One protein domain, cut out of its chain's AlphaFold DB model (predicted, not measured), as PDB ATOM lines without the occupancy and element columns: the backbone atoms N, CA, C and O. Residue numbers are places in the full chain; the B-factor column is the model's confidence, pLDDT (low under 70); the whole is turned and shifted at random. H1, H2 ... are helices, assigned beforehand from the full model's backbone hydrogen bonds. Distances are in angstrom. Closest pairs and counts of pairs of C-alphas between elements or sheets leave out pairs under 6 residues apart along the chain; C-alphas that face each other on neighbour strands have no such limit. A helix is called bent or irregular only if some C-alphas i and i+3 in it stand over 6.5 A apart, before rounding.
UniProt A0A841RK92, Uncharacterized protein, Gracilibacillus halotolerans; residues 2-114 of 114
ATOM      1  N   LEU A   2      80.997 118.044 101.046       94.88
ATOM      2  CA  LEU A   2      80.115 117.544 102.123       94.88
ATOM      3  C   LEU A   2      78.706 118.168 102.093       94.88
ATOM      4  O   LEU A   2      77.722 117.447 102.198       94.88
ATOM      5  N   THR A   3      78.600 119.478 101.858       96.56
ATOM      6  CA  THR A   3      77.301 120.152 101.680       96.56
ATOM      7  C   THR A   3      76.519 119.588 100.492       96.56
ATOM      8  O   THR A   3      75.350 119.270 100.636       96.56
ATOM      9  N   LEU A   4      77.185 119.359  99.351       97.50
ATOM     10  CA  LEU A   4      76.555 118.821  98.139       97.50
ATOM     11  C   LEU A   4      75.891 117.457  98.388       97.50
ATOM     12  O   LEU A   4      74.772 117.227  97.934       97.50
ATOM     13  N   ILE A   5      76.572 116.544  99.089       97.69
ATOM     14  CA  ILE A   5      76.009 115.212  99.355       97.69
ATOM     15  C   ILE A   5      74.861 115.263 100.367       97.69
ATOM     16  O   ILE A   5      73.914 114.490 100.221       97.69
ATOM     17  N   GLU A   6      74.897 116.196 101.324       98.06
ATOM     18  CA  GLU A   6      73.791 116.395 102.264       98.06
ATOM     19  C   GLU A   6      72.578 117.008 101.554       98.06
ATOM     20  O   GLU A   6      71.460 116.553 101.766       98.06
ATOM     21  N   ASP A   7      72.782 117.948 100.627       98.00
ATOM     22  CA  ASP A   7      71.708 118.495  99.790       98.00
ATOM     23  C   ASP A   7      71.064 117.407  98.919       98.00
ATOM     24  O   ASP A   7      69.838 117.333  98.808       98.00
ATOM     25  N   CYS A   8      71.874 116.515  98.334       98.12
ATOM     26  CA  CYS A   8      71.364 115.357  97.598       98.12
ATOM     27  C   CYS A   8      70.559 114.434  98.517       98.12
ATOM     28  O   CYS A   8      69.485 113.963  98.146       98.12
ATOM     29  N   LYS A   9      71.052 114.150  99.725       98.31
ATOM     30  CA  LYS A   9      70.332 113.325 100.698       98.31
ATOM     31  C   LYS A   9      69.004 113.959 101.106       98.31
ATOM     32  O   LYS A   9      67.982 113.283 101.029       98.31
ATOM     33  N   ASN A  10      69.002 115.247 101.429       98.00
ATOM     34  CA  ASN A  10      67.790 115.991 101.754       98.00
ATOM     35  C   ASN A  10      66.776 115.921 100.608       98.00
ATOM     36  O   ASN A  10      65.601 115.656 100.849       98.00
ATOM     37  N   ARG A  11      67.215 116.091  99.356       97.62
ATOM     38  CA  ARG A  11      66.342 115.949  98.183       97.62
ATOM     39  C   ARG A  11      65.756 114.541  98.071       97.62
ATOM     40  O   ARG A  11      64.554 114.404  97.895       97.62
ATOM     41  N   TYR A  12      66.584 113.508  98.222       97.94
ATOM     42  CA  TYR A  12      66.151 112.110  98.143       97.94
ATOM     43  C   TYR A  12      65.129 111.733  99.227       97.94
ATOM     44  O   TYR A  12      64.208 110.967  98.960       97.94
ATOM     45  N   GLU A  13      65.304 112.234 100.452       97.12
ATOM     46  CA  GLU A  13      64.446 111.892 101.594       97.12
ATOM     47  C   GLU A  13      63.114 112.657 101.601       97.12
ATOM     48  O   GLU A  13      62.126 112.133 102.112       97.12
ATOM     49  N   ASN A  14      63.080 113.875 101.048       96.62
ATOM     50  CA  ASN A  14      61.920 114.768 101.155       96.62
ATOM     51  C   ASN A  14      61.101 114.907  99.866       96.62
ATOM     52  O   ASN A  14      59.975 115.400  99.926       96.62
ATOM     53  N   ASN A  15      61.632 114.490  98.715       94.12
ATOM     54  CA  ASN A  15      60.896 114.544  97.456       94.12
ATOM     55  C   ASN A  15      60.238 113.201  97.132       94.12
ATOM     56  O   ASN A  15      60.652 112.135  97.590       94.12
ATOM     57  N   GLU A  16      59.222 113.252  96.277       88.62
ATOM     58  CA  GLU A  16      58.636 112.059  95.683       88.62
ATOM     59  C   GLU A  16      59.330 111.698  94.370       88.62
ATOM     60  O   GLU A  16      59.901 112.541  93.675       88.62
ATOM     61  N   LYS A  17      59.287 110.408  94.029       90.31
ATOM     62  CA  LYS A  17      59.766 109.927  92.732       90.31
ATOM     63  C   LYS A  17      58.971 110.614  91.606       90.31
ATOM     64  O   LYS A  17      57.760 110.774  91.753       90.31
ATOM     65  N   PRO A  18      59.598 110.941  90.463       90.44
ATOM     66  CA  PRO A  18      58.876 111.493  89.325       90.44
ATOM     67  C   PRO A  18      57.798 110.511  88.854       90.44
ATOM     68  O   PRO A  18      58.041 109.300  88.778       90.44
ATOM     69  N   GLU A  19      56.620 111.034  88.511       87.31
ATOM     70  CA  GLU A  19      55.488 110.233  88.027       87.31
ATOM     71  C   GLU A  19      55.848 109.468  86.745       87.31
ATOM     72  O   GLU A  19      55.531 108.284  86.606       87.31
ATOM     73  N   ASN A  20      56.589 110.115  85.838       88.75
ATOM     74  CA  ASN A  20      57.103 109.515  84.615       88.75
ATOM     75  C   ASN A  20      58.617 109.727  84.477       88.75
ATOM     76  O   ASN A  20      59.103 110.825  84.234       88.75
ATOM     77  N   ARG A  21      59.388 108.638  84.549       79.00
ATOM     78  CA  ARG A  21      60.857 108.677  84.404       79.00
ATOM     79  C   ARG A  21      61.343 108.972  82.983       79.00
ATOM     80  O   ARG A  21      62.522 109.248  82.802       79.00
ATOM     81  N   ARG A  22      60.469 108.835  81.984       85.00
ATOM     82  CA  ARG A  22      60.760 109.116  80.569       85.00
ATOM     83  C   ARG A  22      60.246 110.487  80.136       85.00
ATOM     84  O   ARG A  22      60.188 110.755  78.940       85.00
ATOM     85  N   ASP A  23      59.825 111.308  81.090       92.75
ATOM     86  CA  ASP A  23      59.428 112.679  80.829       92.75
ATOM     87  C   ASP A  23      60.642 113.485  80.335       92.75
ATOM     88  O   ASP A  23      61.689 113.526  80.991       92.75
ATOM     89  N   MET A  24      60.508 114.068  79.142       92.88
ATOM     90  CA  MET A  24      61.568 114.837  78.492       92.88
ATOM     91  C   MET A  24      61.836 116.154  79.225       92.88
ATOM     92  O   MET A  24      62.996 116.536  79.377       92.88
ATOM     93  N   ASP A  25      60.792 116.817  79.724       94.88
ATOM     94  CA  ASP A  25      60.922 118.079  80.448       94.88
ATOM     95  C   ASP A  25      61.615 117.837  81.791       94.88
ATOM     96  O   ASP A  25      62.505 118.594  82.186       94.88
ATOM     97  N   PHE A  26      61.286 116.723  82.460       94.69
ATOM     98  CA  PHE A  26      61.996 116.310  83.670       94.69
ATOM     99  C   PHE A  26      63.463 115.968  83.387       94.69
ATOM    100  O   PHE A  26      64.341 116.342  84.162       94.69
ATOM    101  N   PHE A  27      63.756 115.282  82.280       94.50
ATOM    102  CA  PHE A  27      65.134 114.990  81.886       94.50
ATOM    103  C   PHE A  27      65.951 116.269  81.652       94.50
ATOM    104  O   PHE A  27      67.042 116.399  82.209       94.50
ATOM    105  N   GLU A  28      65.429 117.227  80.881       96.69
ATOM    106  CA  GLU A  28      66.113 118.504  80.639       96.69
ATOM    107  C   GLU A  28      66.261 119.322  81.930       96.69
ATOM    108  O   GLU A  28      67.310 119.929  82.158       96.69
ATOM    109  N   TYR A  29      65.266 119.276  82.826       95.69
ATOM    110  CA  TYR A  29      65.370 119.855  84.165       95.69
ATOM    111  C   TYR A  29      66.527 119.240  84.962       95.69
ATOM    112  O   TYR A  29      67.416 119.968  85.404       95.69
ATOM    113  N   VAL A  30      66.579 117.910  85.103       96.62
ATOM    114  CA  VAL A  30      67.652 117.237  85.857       96.62
ATOM    115  C   VAL A  30      69.014 117.518  85.232       96.62
ATOM    116  O   VAL A  30      69.963 117.829  85.948       96.62
ATOM    117  N   LYS A  31      69.128 117.460  83.904       96.75
ATOM    118  CA  LYS A  31      70.368 117.773  83.185       96.75
ATOM    119  C   LYS A  31      70.869 119.182  83.508       96.75
ATOM    120  O   LYS A  31      72.039 119.339  83.842       96.75
ATOM    121  N   LYS A  32      69.986 120.183  83.474       97.88
ATOM    122  CA  LYS A  32      70.323 121.572  83.814       97.88
ATOM    123  C   LYS A  32      70.722 121.730  85.283       97.88
ATOM    124  O   LYS A  32      71.726 122.365  85.585       97.88
ATOM    125  N   GLU A  33      69.962 121.144  86.203       96.88
ATOM    126  CA  GLU A  33      70.227 121.270  87.643       96.88
ATOM    127  C   GLU A  33      71.502 120.536  88.078       96.88
ATOM    128  O   GLU A  33      72.140 120.909  89.064       96.88
ATOM    129  N   THR A  34      71.886 119.486  87.352       97.81
ATOM    130  CA  THR A  34      73.066 118.673  87.669       97.81
ATOM    131  C   THR A  34      74.343 119.134  86.977       97.81
ATOM    132  O   THR A  34      75.411 118.683  87.378       97.81
ATOM    133  N   GLU A  35      74.275 120.077  86.031       98.00
ATOM    134  CA  GLU A  35      75.436 120.600  85.296       98.00
ATOM    135  C   GLU A  35      76.544 121.093  86.242       98.00
ATOM    136  O   GLU A  35      77.649 120.548  86.252       98.00
ATOM    137  N   LYS A  36      76.223 122.036  87.138       97.44
ATOM    138  CA  LYS A  36      77.187 122.566  88.119       97.44
ATOM    139  C   LYS A  36      77.671 121.517  89.131       97.44
ATOM    140  O   LYS A  36      78.879 121.448  89.365       97.44
ATOM    141  N   PRO A  37      76.797 120.696  89.754       97.94
ATOM    142  CA  PRO A  37      77.243 119.575  90.576       97.94
ATOM    143  C   PRO A  37      78.224 118.644  89.863       97.94
ATOM    144  O   PRO A  37      79.222 118.255  90.466       97.94
ATOM    145  N   PHE A  38      77.975 118.307  88.594       98.25
ATOM    146  CA  PHE A  38      78.869 117.442  87.831       98.25
ATOM    147  C   PHE A  38      80.229 118.094  87.606       98.25
ATOM    148  O   PHE A  38      81.246 117.483  87.921       98.25
ATOM    149  N   GLU A  39      80.273 119.351  87.167       98.19
ATOM    150  CA  GLU A  39      81.535 120.093  87.044       98.19
ATOM    151  C   GLU A  39      82.317 120.119  88.365       98.19
ATOM    152  O   GLU A  39      83.524 119.864  88.389       98.19
ATOM    153  N   GLN A  40      81.619 120.362  89.479       98.19
ATOM    154  CA  GLN A  40      82.222 120.398  90.805       98.19
ATOM    155  C   GLN A  40      82.856 119.055  91.190       98.19
ATOM    156  O   GLN A  40      83.974 119.045  91.712       98.19
ATOM    157  N   ILE A  41      82.170 117.929  90.967       98.44
ATOM    158  CA  ILE A  41      82.717 116.618  91.343       98.44
ATOM    159  C   ILE A  41      83.844 116.172  90.410       98.44
ATOM    160  O   ILE A  41      84.785 115.541  90.884       98.44
ATOM    161  N   GLU A  42      83.801 116.526  89.122       98.31
ATOM    162  CA  GLU A  42      84.895 116.230  88.189       98.31
ATOM    163  C   GLU A  42      86.159 117.007  88.562       98.31
ATOM    164  O   GLU A  42      87.259 116.449  88.564       98.31
ATOM    165  N   GLN A  43      86.013 118.285  88.925       98.19
ATOM    166  CA  GLN A  43      87.135 119.088  89.400       98.19
ATOM    167  C   GLN A  43      87.700 118.529  90.711       98.19
ATOM    168  O   GLN A  43      88.905 118.296  90.810       98.19
ATOM    169  N   TRP A  44      86.828 118.218  91.676       98.06
ATOM    170  CA  TRP A  44      87.227 117.569  92.926       98.06
ATOM    171  C   TRP A  44      87.955 116.240  92.683       98.06
ATOM    172  O   TRP A  44      88.951 115.962  93.348       98.06
ATOM    173  N   GLY A  45      87.486 115.427  91.730       97.88
ATOM    174  CA  GLY A  45      88.098 114.146  91.386       97.88
ATOM    175  C   GLY A  45      89.528 114.312  90.875       97.88
ATOM    176  O   GLY A  45      90.430 113.627  91.350       97.88
ATOM    177  N   LYS A  46      89.761 115.274  89.972       97.56
ATOM    178  CA  LYS A  46      91.104 115.591  89.452       97.56
ATOM    179  C   LYS A  46      92.052 116.061  90.554       97.56
ATOM    180  O   LYS A  46      93.163 115.550  90.663       97.56
ATOM    181  N   GLU A  47      91.607 117.010  91.374       96.44
ATOM    182  CA  GLU A  47      92.408 117.570  92.468       96.44
ATOM    183  C   GLU A  47      92.726 116.518  93.533       96.44
ATOM    184  O   GLU A  47      93.870 116.392  93.969       96.44
ATOM    185  N   SER A  48      91.733 115.711  93.909       96.50
ATOM    186  CA  SER A  48      91.908 114.645  94.897       96.50
ATOM    187  C   SER A  48      92.826 113.550  94.378       96.50
ATOM    188  O   SER A  48      93.653 113.056  95.135       96.50
ATOM    189  N   MET A  49      92.724 113.196  93.093       96.12
ATOM    190  CA  MET A  49      93.607 112.215  92.467       96.12
ATOM    191  C   MET A  49      95.067 112.675  92.487       96.12
ATOM    192  O   MET A  49      95.961 111.868  92.724       96.12
ATOM    193  N   GLU A  50      95.320 113.965  92.263       94.50
ATOM    194  CA  GLU A  50      96.670 114.519  92.378       94.50
ATOM    195  C   GLU A  50      97.160 114.508  93.830       94.50
ATOM    196  O   GLU A  50      98.279 114.075  94.100       94.50
ATOM    197  N   PHE A  51      96.300 114.892  94.775       93.81
ATOM    198  CA  PHE A  51      96.621 114.893  96.201       93.81
ATOM    199  C   PHE A  51      97.011 113.499  96.718       93.81
ATOM    200  O   PHE A  51      98.020 113.354  97.411       93.81
ATOM    201  N   VAL A  52      96.267 112.453  96.337       93.94
ATOM    202  CA  VAL A  52      96.517 111.082  96.820       93.94
ATOM    203  C   VAL A  52      97.699 110.372  96.157       93.94
ATOM    204  O   VAL A  52      98.035 109.247  96.531       93.94
ATOM    205  N   LYS A  53      98.367 110.998  95.178       89.94
ATOM    206  CA  LYS A  53      99.655 110.492  94.673       89.94
ATOM    207  C   LYS A  53     100.772 110.639  95.706       89.94
ATOM    208  O   LYS A  53     101.775 109.928  95.608       89.94
ATOM    209  N   ASN A  54     100.614 111.528  96.690       80.62
ATOM    210  CA  ASN A  54     101.521 111.596  97.827       80.62
ATOM    211  C   ASN A  54     101.369 110.330  98.694       80.62
ATOM    212  O   ASN A  54     100.271 109.968  99.097       80.62
ATOM    213  N   ARG A  55     102.475 109.646  99.006       70.38
ATOM    214  CA  ARG A  55     102.460 108.382  99.767       70.38
ATOM    215  C   ARG A  55     102.157 108.549 101.260       70.38
ATOM    216  O   ARG A  55     102.010 107.546 101.950       70.38
ATOM    217  N   GLU A  56     102.090 109.781 101.751       80.88
ATOM    218  CA  GLU A  56     101.828 110.092 103.162       80.88
ATOM    219  C   GLU A  56     100.334 110.169 103.510       80.88
ATOM    220  O   GLU A  56      99.979 110.286 104.684       80.88
ATOM    221  N   VAL A  57      99.455 110.082 102.506       88.19
ATOM    222  CA  VAL A  57      98.001 110.113 102.697       88.19
ATOM    223  C   VAL A  57      97.422 108.707 102.864       88.19
ATOM    224  O   VAL A  57      97.949 107.716 102.356       88.19
ATOM    225  N   SER A  58      96.312 108.617 103.590       88.62
ATOM    226  CA  SER A  58      95.654 107.353 103.936       88.62
ATOM    227  C   SER A  58      94.715 106.826 102.848       88.62
ATOM    228  O   SER A  58      94.346 105.651 102.866       88.62
ATOM    229  N   VAL A  59      94.316 107.687 101.910       92.25
ATOM    230  CA  VAL A  59      93.365 107.370 100.839       92.25
ATOM    231  C   VAL A  59      94.109 106.957  99.574       92.25
ATOM    232  O   VAL A  59      94.973 107.680  99.088       92.25
ATOM    233  N   HIS A  60      93.745 105.812  99.001       92.06
ATOM    234  CA  HIS A  60      94.327 105.328  97.748       92.06
ATOM    235  C   HIS A  60      93.615 105.896  96.504       92.06
ATOM    236  O   HIS A  60      92.400 106.100  96.545       92.06
ATOM    237  N   PRO A  61      94.311 106.040  95.355       94.19
ATOM    238  CA  PRO A  61      93.725 106.472  94.077       94.19
ATOM    239  C   PRO A  61      92.400 105.787  93.711       94.19
ATOM    240  O   PRO A  61      91.421 106.448  93.383       94.19
ATOM    241  N   GLN A  62      92.321 104.464  93.876       95.06
ATOM    242  CA  GLN A  62      91.115 103.691  93.562       95.06
ATOM    243  C   GLN A  62      89.891 104.099  94.405       95.06
ATOM    244  O   GLN A  62      88.748 103.962  93.959       95.06
ATOM    245  N   GLN A  63      90.111 104.598  95.626       96.38
ATOM    246  CA  GLN A  63      89.030 105.128  96.452       96.38
ATOM    247  C   GLN A  63      88.496 106.441  95.875       96.38
ATOM    248  O   GLN A  63      87.288 106.639  95.914       96.38
ATOM    249  N   ILE A  64      89.344 107.290  95.283       97.75
ATOM    250  CA  ILE A  64      88.904 108.527  94.616       97.75
ATOM    251  C   ILE A  64      88.011 108.206  93.421       97.75
ATOM    252  O   ILE A  64      86.915 108.757  93.328       97.75
ATOM    253  N   ASP A  65      88.428 107.268  92.567       97.50
ATOM    254  CA  ASP A  65      87.636 106.846  91.405       97.50
ATOM    255  C   ASP A  65      86.270 106.294  91.835       97.50
ATOM    256  O   ASP A  65      85.224 106.743  91.360       97.50
ATOM    257  N   SER A  66      86.267 105.393  92.824       97.88
ATOM    258  CA  SER A  66      85.034 104.817  93.376       97.88
ATOM    259  C   SER A  66      84.127 105.887  93.998       97.88
ATOM    260  O   SER A  66      82.904 105.844  93.861       97.88
ATOM    261  N   THR A  67      84.705 106.865  94.698       98.56
ATOM    262  CA  THR A  67      83.946 107.965  95.297       98.56
ATOM    263  C   THR A  67      83.368 108.895  94.234       98.56
ATOM    264  O   THR A  67      82.224 109.320  94.389       98.56
ATOM    265  N   LEU A  68      84.092 109.169  93.148       98.56
ATOM    266  CA  LEU A  68      83.593 109.968  92.027       98.56
ATOM    267  C   LEU A  68      82.396 109.291  91.346       98.56
ATOM    268  O   LEU A  68      81.376 109.935  91.104       98.56
ATOM    269  N   GLU A  69      82.466 107.983  91.106       98.44
ATOM    270  CA  GLU A  69      81.329 107.218  90.584       98.44
ATOM    271  C   GLU A  69      80.126 107.252  91.533       98.44
ATOM    272  O   GLU A  69      78.999 107.525  91.112       98.44
ATOM    273  N   ASN A  70      80.358 107.046  92.832       98.62
ATOM    274  CA  ASN A  70      79.297 107.109  93.834       98.62
ATOM    275  C   ASN A  70      78.663 108.505  93.909       98.62
ATOM    276  O   ASN A  70      77.445 108.605  94.046       98.62
ATOM    277  N   LEU A  71      79.454 109.576  93.790       98.69
ATOM    278  CA  LEU A  71      78.964 110.955  93.730       98.69
ATOM    279  C   LEU A  71      78.024 111.160  92.539       98.69
ATOM    280  O   LEU A  71      76.921 111.675  92.727       98.69
ATOM    281  N   ARG A  72      78.409 110.693  91.342       98.56
ATOM    282  CA  ARG A  72      77.553 110.753  90.143       98.56
ATOM    283  C   ARG A  72      76.216 110.042  90.379       98.56
ATOM    284  O   ARG A  72      75.160 110.581  90.051       98.56
ATOM    285  N   LEU A  73      76.252 108.857  90.993       98.44
ATOM    286  CA  LEU A  73      75.048 108.083  91.311       98.44
ATOM    287  C   LEU A  73      74.161 108.772  92.350       98.44
ATOM    288  O   LEU A  73      72.949 108.827  92.167       98.44
ATOM    289  N   VAL A  74      74.735 109.299  93.435       98.44
ATOM    290  CA  VAL A  74      73.973 109.978  94.496       98.44
ATOM    291  C   VAL A  74      73.284 111.228  93.962       98.44
ATOM    292  O   VAL A  74      72.105 111.428  94.254       98.44
ATOM    293  N   ILE A  75      73.965 112.016  93.123       98.56
ATOM    294  CA  ILE A  75      73.363 113.181  92.467       98.56
ATOM    295  C   ILE A  75      72.128 112.748  91.677       98.56
ATOM    296  O   ILE A  75      71.033 113.224  91.966       98.56
ATOM    297  N   LEU A  76      72.257 111.803  90.742       98.00
ATOM    298  CA  LEU A  76      71.133 111.390  89.891       98.00
ATOM    299  C   LEU A  76      70.003 110.727  90.685       98.00
ATOM    300  O   LEU A  76      68.834 111.073  90.507       98.00
ATOM    301  N   HIS A  77      70.334 109.816  91.601       98.12
ATOM    302  CA  HIS A  77      69.337 109.144  92.429       98.12
ATOM    303  C   HIS A  77      68.567 110.122  93.320       98.12
ATOM    304  O   HIS A  77      67.409 109.851  93.620       98.12
ATOM    305  N   SER A  78      69.153 111.263  93.702       98.06
ATOM    306  CA  SER A  78      68.437 112.293  94.463       98.06
ATOM    307  C   SER A  78      67.309 112.971  93.682       98.06
ATOM    308  O   SER A  78      66.354 113.438  94.293       98.06
ATOM    309  N   TYR A  79      67.385 112.993  92.345       97.25
ATOM    310  CA  TYR A  79      66.324 113.520  91.481       97.25
ATOM    311  C   TYR A  79      65.331 112.432  91.061       97.25
ATOM    312  O   TYR A  79      64.125 112.648  91.099       97.25
ATOM    313  N   TYR A  80      65.817 111.251  90.671       96.69
ATOM    314  CA  TYR A  80      64.954 110.182  90.148       96.69
ATOM    315  C   TYR A  80      64.334 109.286  91.225       96.69
ATOM    316  O   TYR A  80      63.376 108.562  90.935       96.69
ATOM    317  N   ILE A  81      64.887 109.299  92.443       96.31
ATOM    318  CA  ILE A  81      64.443 108.516  93.609       96.31
ATOM    319  C   ILE A  81      64.174 107.051  93.224       96.31
ATOM    320  O   ILE A  81      63.142 106.440  93.509       96.31
ATOM    321  N   ASP A  82      65.112 106.491  92.467       95.44
ATOM    322  CA  ASP A  82      65.004 105.191  91.808       95.44
ATOM    323  C   ASP A  82      65.924 104.125  92.418       95.44
ATOM    324  O   ASP A  82      65.764 102.934  92.140       95.44
ATOM    325  N   ALA A  83      66.827 104.523  93.315       96.44
ATOM    326  CA  ALA A  83      67.530 103.617  94.213       96.44
ATOM    327  C   ALA A  83      66.668 103.261  95.435       96.44
ATOM    328  O   ALA A  83      65.852 104.054  95.894       96.44
ATOM    329  N   ARG A  84      66.887 102.075  96.022       97.38
ATOM    330  CA  ARG A  84      66.331 101.730  97.345       97.38
ATOM    331  C   ARG A  84      67.044 102.537  98.434       97.38
ATOM    332  O   ARG A  84      68.271 102.613  98.386       97.38
ATOM    333  N   LEU A  85      66.316 102.982  99.463       96.75
ATOM    334  CA  LEU A  85      66.845 103.797 100.572       96.75
ATOM    335  C   LEU A  85      68.165 103.258 101.135       96.75
ATOM    336  O   LEU A  85      69.161 103.969 101.178       96.75
ATOM    337  N   ARG A  86      68.219 101.964 101.479       97.75
ATOM    338  CA  ARG A  86      69.445 101.341 102.002       97.75
ATOM    339  C   ARG A  86      70.635 101.473 101.044       97.75
ATOM    340  O   ARG A  86      71.745 101.736 101.487       97.75
ATOM    341  N   ARG A  87      70.420 101.288  99.735       98.12
ATOM    342  CA  ARG A  87      71.487 101.420  98.730       98.12
ATOM    343  C   ARG A  87      71.947 102.871  98.633       98.12
ATOM    344  O   ARG A  87      73.147 103.110  98.629       98.12
ATOM    345  N   TYR A  88      71.006 103.808  98.593       98.56
ATOM    346  CA  TYR A  88      71.307 105.234  98.536       98.56
ATOM    347  C   TYR A  88      72.128 105.690  99.753       98.56
ATOM    348  O   TYR A  88      73.197 106.278  99.600       98.56
ATOM    349  N   MET A  89      71.706 105.305 100.960       98.31
ATOM    350  CA  MET A  89      72.412 105.644 102.199       98.31
ATOM    351  C   MET A  89      73.793 104.993 102.301       98.31
ATOM    352  O   MET A  89      74.715 105.605 102.841       98.31
ATOM    353  N   ASN A  90      73.979 103.791 101.746       98.50
ATOM    354  CA  ASN A  90      75.302 103.173 101.658       98.50
ATOM    355  C   ASN A  90      76.252 103.994 100.771       98.50
ATOM    356  O   ASN A  90      77.391 104.226 101.173       98.50
ATOM    357  N   LEU A  91      75.787 104.457  99.603       98.38
ATOM    358  CA  LEU A  91      76.577 105.332  98.727       98.38
ATOM    359  C   LEU A  91      76.939 106.631  99.455       98.38
ATOM    360  O   LEU A  91      78.115 106.980  99.533       98.38
ATOM    361  N   HIS A  92      75.949 107.293 100.062       98.50
ATOM    362  CA  HIS A  92      76.150 108.528 100.820       98.50
ATOM    363  C   HIS A  92      77.189 108.356 101.941       98.50
ATOM    364  O   HIS A  92      78.120 109.150 102.067       98.50
ATOM    365  N   THR A  93      77.068 107.286 102.732       98.31
ATOM    366  CA  THR A  93      77.993 106.983 103.837       98.31
ATOM    367  C   THR A  93      79.408 106.708 103.329       98.31
ATOM    368  O   THR A  93      80.371 107.220 103.896       98.31
ATOM    369  N   SER A  94      79.540 105.942 102.240       98.25
ATOM    370  CA  SER A  94      80.834 105.639 101.622       98.25
ATOM    371  C   SER A  94      81.539 106.899 101.114       98.25
ATOM    372  O   SER A  94      82.729 107.070 101.373       98.25
ATOM    373  N   ILE A  95      80.809 107.802 100.453       98.62
ATOM    374  CA  ILE A  95      81.359 109.082  99.988       98.62
ATOM    375  C   ILE A  95      81.805 109.930 101.178       98.62
ATOM    376  O   ILE A  95      82.938 110.406 101.207       98.62
ATOM    377  N   LYS A  96      80.925 110.100 102.174       98.44
ATOM    378  CA  LYS A  96      81.207 110.907 103.365       98.44
ATOM    379  C   LYS A  96      82.481 110.443 104.068       98.44
ATOM    380  O   LYS A  96      83.319 111.274 104.401       98.44
ATOM    381  N   TYR A  97      82.651 109.133 104.225       98.06
ATOM    382  CA  TYR A  97      83.836 108.555 104.848       98.06
ATOM    383  C   TYR A  97      85.137 108.957 104.137       98.06
ATOM    384  O   TYR A  97      86.057 109.447 104.787       98.06
ATOM    385  N   VAL A  98      85.205 108.816 102.807       97.94
ATOM    386  CA  VAL A  98      86.410 109.176 102.035       97.94
ATOM    387  C   VAL A  98      86.680 110.681 102.096       97.94
ATOM    388  O   VAL A  98      87.820 111.094 102.298       97.94
ATOM    389  N   LEU A  99      85.639 111.516 101.996       97.75
ATOM    390  CA  LEU A  99      85.785 112.968 102.133       97.75
ATOM    391  C   LEU A  99      86.349 113.361 103.508       97.75
ATOM    392  O   LEU A  99      87.228 114.215 103.594       97.75
ATOM    393  N   GLU A 100      85.874 112.728 104.581       97.31
ATOM    394  CA  GLU A 100      86.378 112.967 105.934       97.31
ATOM    395  C   GLU A 100      87.827 112.497 106.117       97.31
ATOM    396  O   GLU A 100      88.585 113.153 106.831       97.31
ATOM    397  N   GLN A 101      88.237 111.396 105.478       96.00
ATOM    398  CA  GLN A 101      89.636 110.950 105.484       96.00
ATOM    399  C   GLN A 101      90.554 111.960 104.791       96.00
ATOM    400  O   GLN A 101      91.541 112.382 105.385       96.00
ATOM    401  N   LEU A 102      90.185 112.425 103.595       95.75
ATOM    402  CA  LEU A 102      90.964 113.432 102.869       95.75
ATOM    403  C   LEU A 102      91.113 114.730 103.671       95.75
ATOM    404  O   LEU A 102      92.195 115.308 103.718       95.75
ATOM    405  N   LEU A 103      90.047 115.180 104.342       95.38
ATOM    406  CA  LEU A 103      90.100 116.352 105.222       95.38
ATOM    407  C   LEU A 103      91.053 116.153 106.404       95.38
ATOM    408  O   LEU A 103      91.790 117.075 106.751       95.38
ATOM    409  N   LYS A 104      91.061 114.962 107.012       95.31
ATOM    410  CA  LYS A 104      92.000 114.632 108.093       95.31
ATOM    411  C   LYS A 104      93.444 114.650 107.600       95.31
ATOM    412  O   LYS A 104      94.274 115.286 108.245       95.31
ATOM    413  N   ASP A 105      93.719 114.027 106.457       94.25
ATOM    414  CA  ASP A 105      95.059 113.983 105.866       94.25
ATOM    415  C   ASP A 105      95.559 115.394 105.519       94.25
ATOM    416  O   ASP A 105      96.672 115.769 105.883       94.25
ATOM    417  N   MET A 106      94.710 116.225 104.905       93.06
ATOM    418  CA  MET A 106      95.035 117.625 104.612       93.06
ATOM    419  C   MET A 106      95.326 118.446 105.871       93.06
ATOM    420  O   MET A 106      96.252 119.255 105.876       93.06
ATOM    421  N   ASN A 107      94.543 118.268 106.938       93.81
ATOM    422  CA  ASN A 107      94.760 118.993 108.191       93.81
ATOM    423  C   ASN A 107      96.054 118.559 108.883       93.81
ATOM    424  O   ASN A 107      96.769 119.409 109.407       93.81
ATOM    425  N   LYS A 108      96.376 117.261 108.842       92.12
ATOM    426  CA  LYS A 108      97.632 116.729 109.374       92.12
ATOM    427  C   LYS A 108      98.840 117.339 108.655       92.12
ATOM    428  O   LYS A 108      99.708 117.902 109.314       92.12
ATOM    429  N   LEU A 109      98.845 117.316 107.320       89.44
ATOM    430  CA  LEU A 109      99.935 117.885 106.519       89.44
ATOM    431  C   LEU A 109     100.107 119.395 106.745       89.44
ATOM    432  O   LEU A 109     101.229 119.888 106.759       89.44
ATOM    433  N   LYS A 110      99.010 120.135 106.963       88.94
ATOM    434  CA  LYS A 110      99.080 121.558 107.332       88.94
ATOM    435  C   LYS A 110      99.731 121.767 108.697       88.94
ATOM    436  O   LYS A 110     100.587 122.628 108.811       88.94
ATOM    437  N   SER A 111      99.360 120.967 109.699       88.56
ATOM    438  CA  SER A 111      99.930 121.086 111.049       88.56
ATOM    439  C   SER A 111     101.409 120.702 111.142       88.56
ATOM    440  O   SER A 111     102.079 121.131 112.068       88.56
ATOM    441  N   GLU A 112     101.917 119.888 110.213       83.81
ATOM    442  CA  GLU A 112     103.337 119.508 110.145       83.81
ATOM    443  C   GLU A 112     104.191 120.539 109.383       83.81
ATOM    444  O   GLU A 112     105.418 120.503 109.466       83.81
ATOM    445  N   ALA A 113     103.554 121.444 108.632       75.50
ATOM    446  CA  ALA A 113     104.214 122.499 107.866       75.50
ATOM    447  C   ALA A 113     104.343 123.837 108.630       75.50
ATOM    448  O   ALA A 113     105.048 124.726 108.148       75.50
ATOM    449  N   GLU A 114     103.664 123.980 109.775       65.81
ATOM    450  CA  GLU A 114     103.715 125.130 110.702       65.81
ATOM    451  C   GLU A 114     104.724 124.902 111.839       65.81
ATOM    452  O   GLU A 114     105.438 125.873 112.184       65.81
TER     453      GLU A 114
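AT A GLANCE: This is residues 2 to 114 of the 114 residues of an uncharacterized protein of Gracilibacillus halotolerans (UniProt A0A841RK92). A rod of helices has H3 as its core, bundled with H1 and H4, and arm H2b of bent H2 packs on H3. The printed part, 113 residues with four named helices, is all helix. It is only just loose, with radius of gyration of the C-alphas 16.0 A and spans 54 by 25 by 23 A.

IN THESE COORDINATES: Find C-alpha 2 at (80.115, 117.544, 102.123); H1 runs from there to residue 14. H2, residues 24 to 51, assigned as one helix by its hydrogen bonds, is bent: C-alphas 33 and 36 are 7.1 A apart, H2a ends at 33 and H2b begins at 36. H3 is residues 61 to 80; H4, residues 85 to 113, ends at (104.214, 122.499, 107.866).

HOW THE PARTS SIT: Start at the hub, H3: with H2b it forms a hairpin, closest C-alphas Met 49 and Pro 61, 6.0 A. It touches H1 with residues 71 to 79 alone, closest C-alphas Tyr 12 and Ser 78, 4.3 A. O i to N i+4 pairs are all within hydrogen-bond range in H1, H2a, H2b and H4, 15 of 16 in H3.

THE WHOLE: The farthest C-alphas, Asn 20 and Glu 114, are 55.7 A apart; residue 114 has pLDDT under 70.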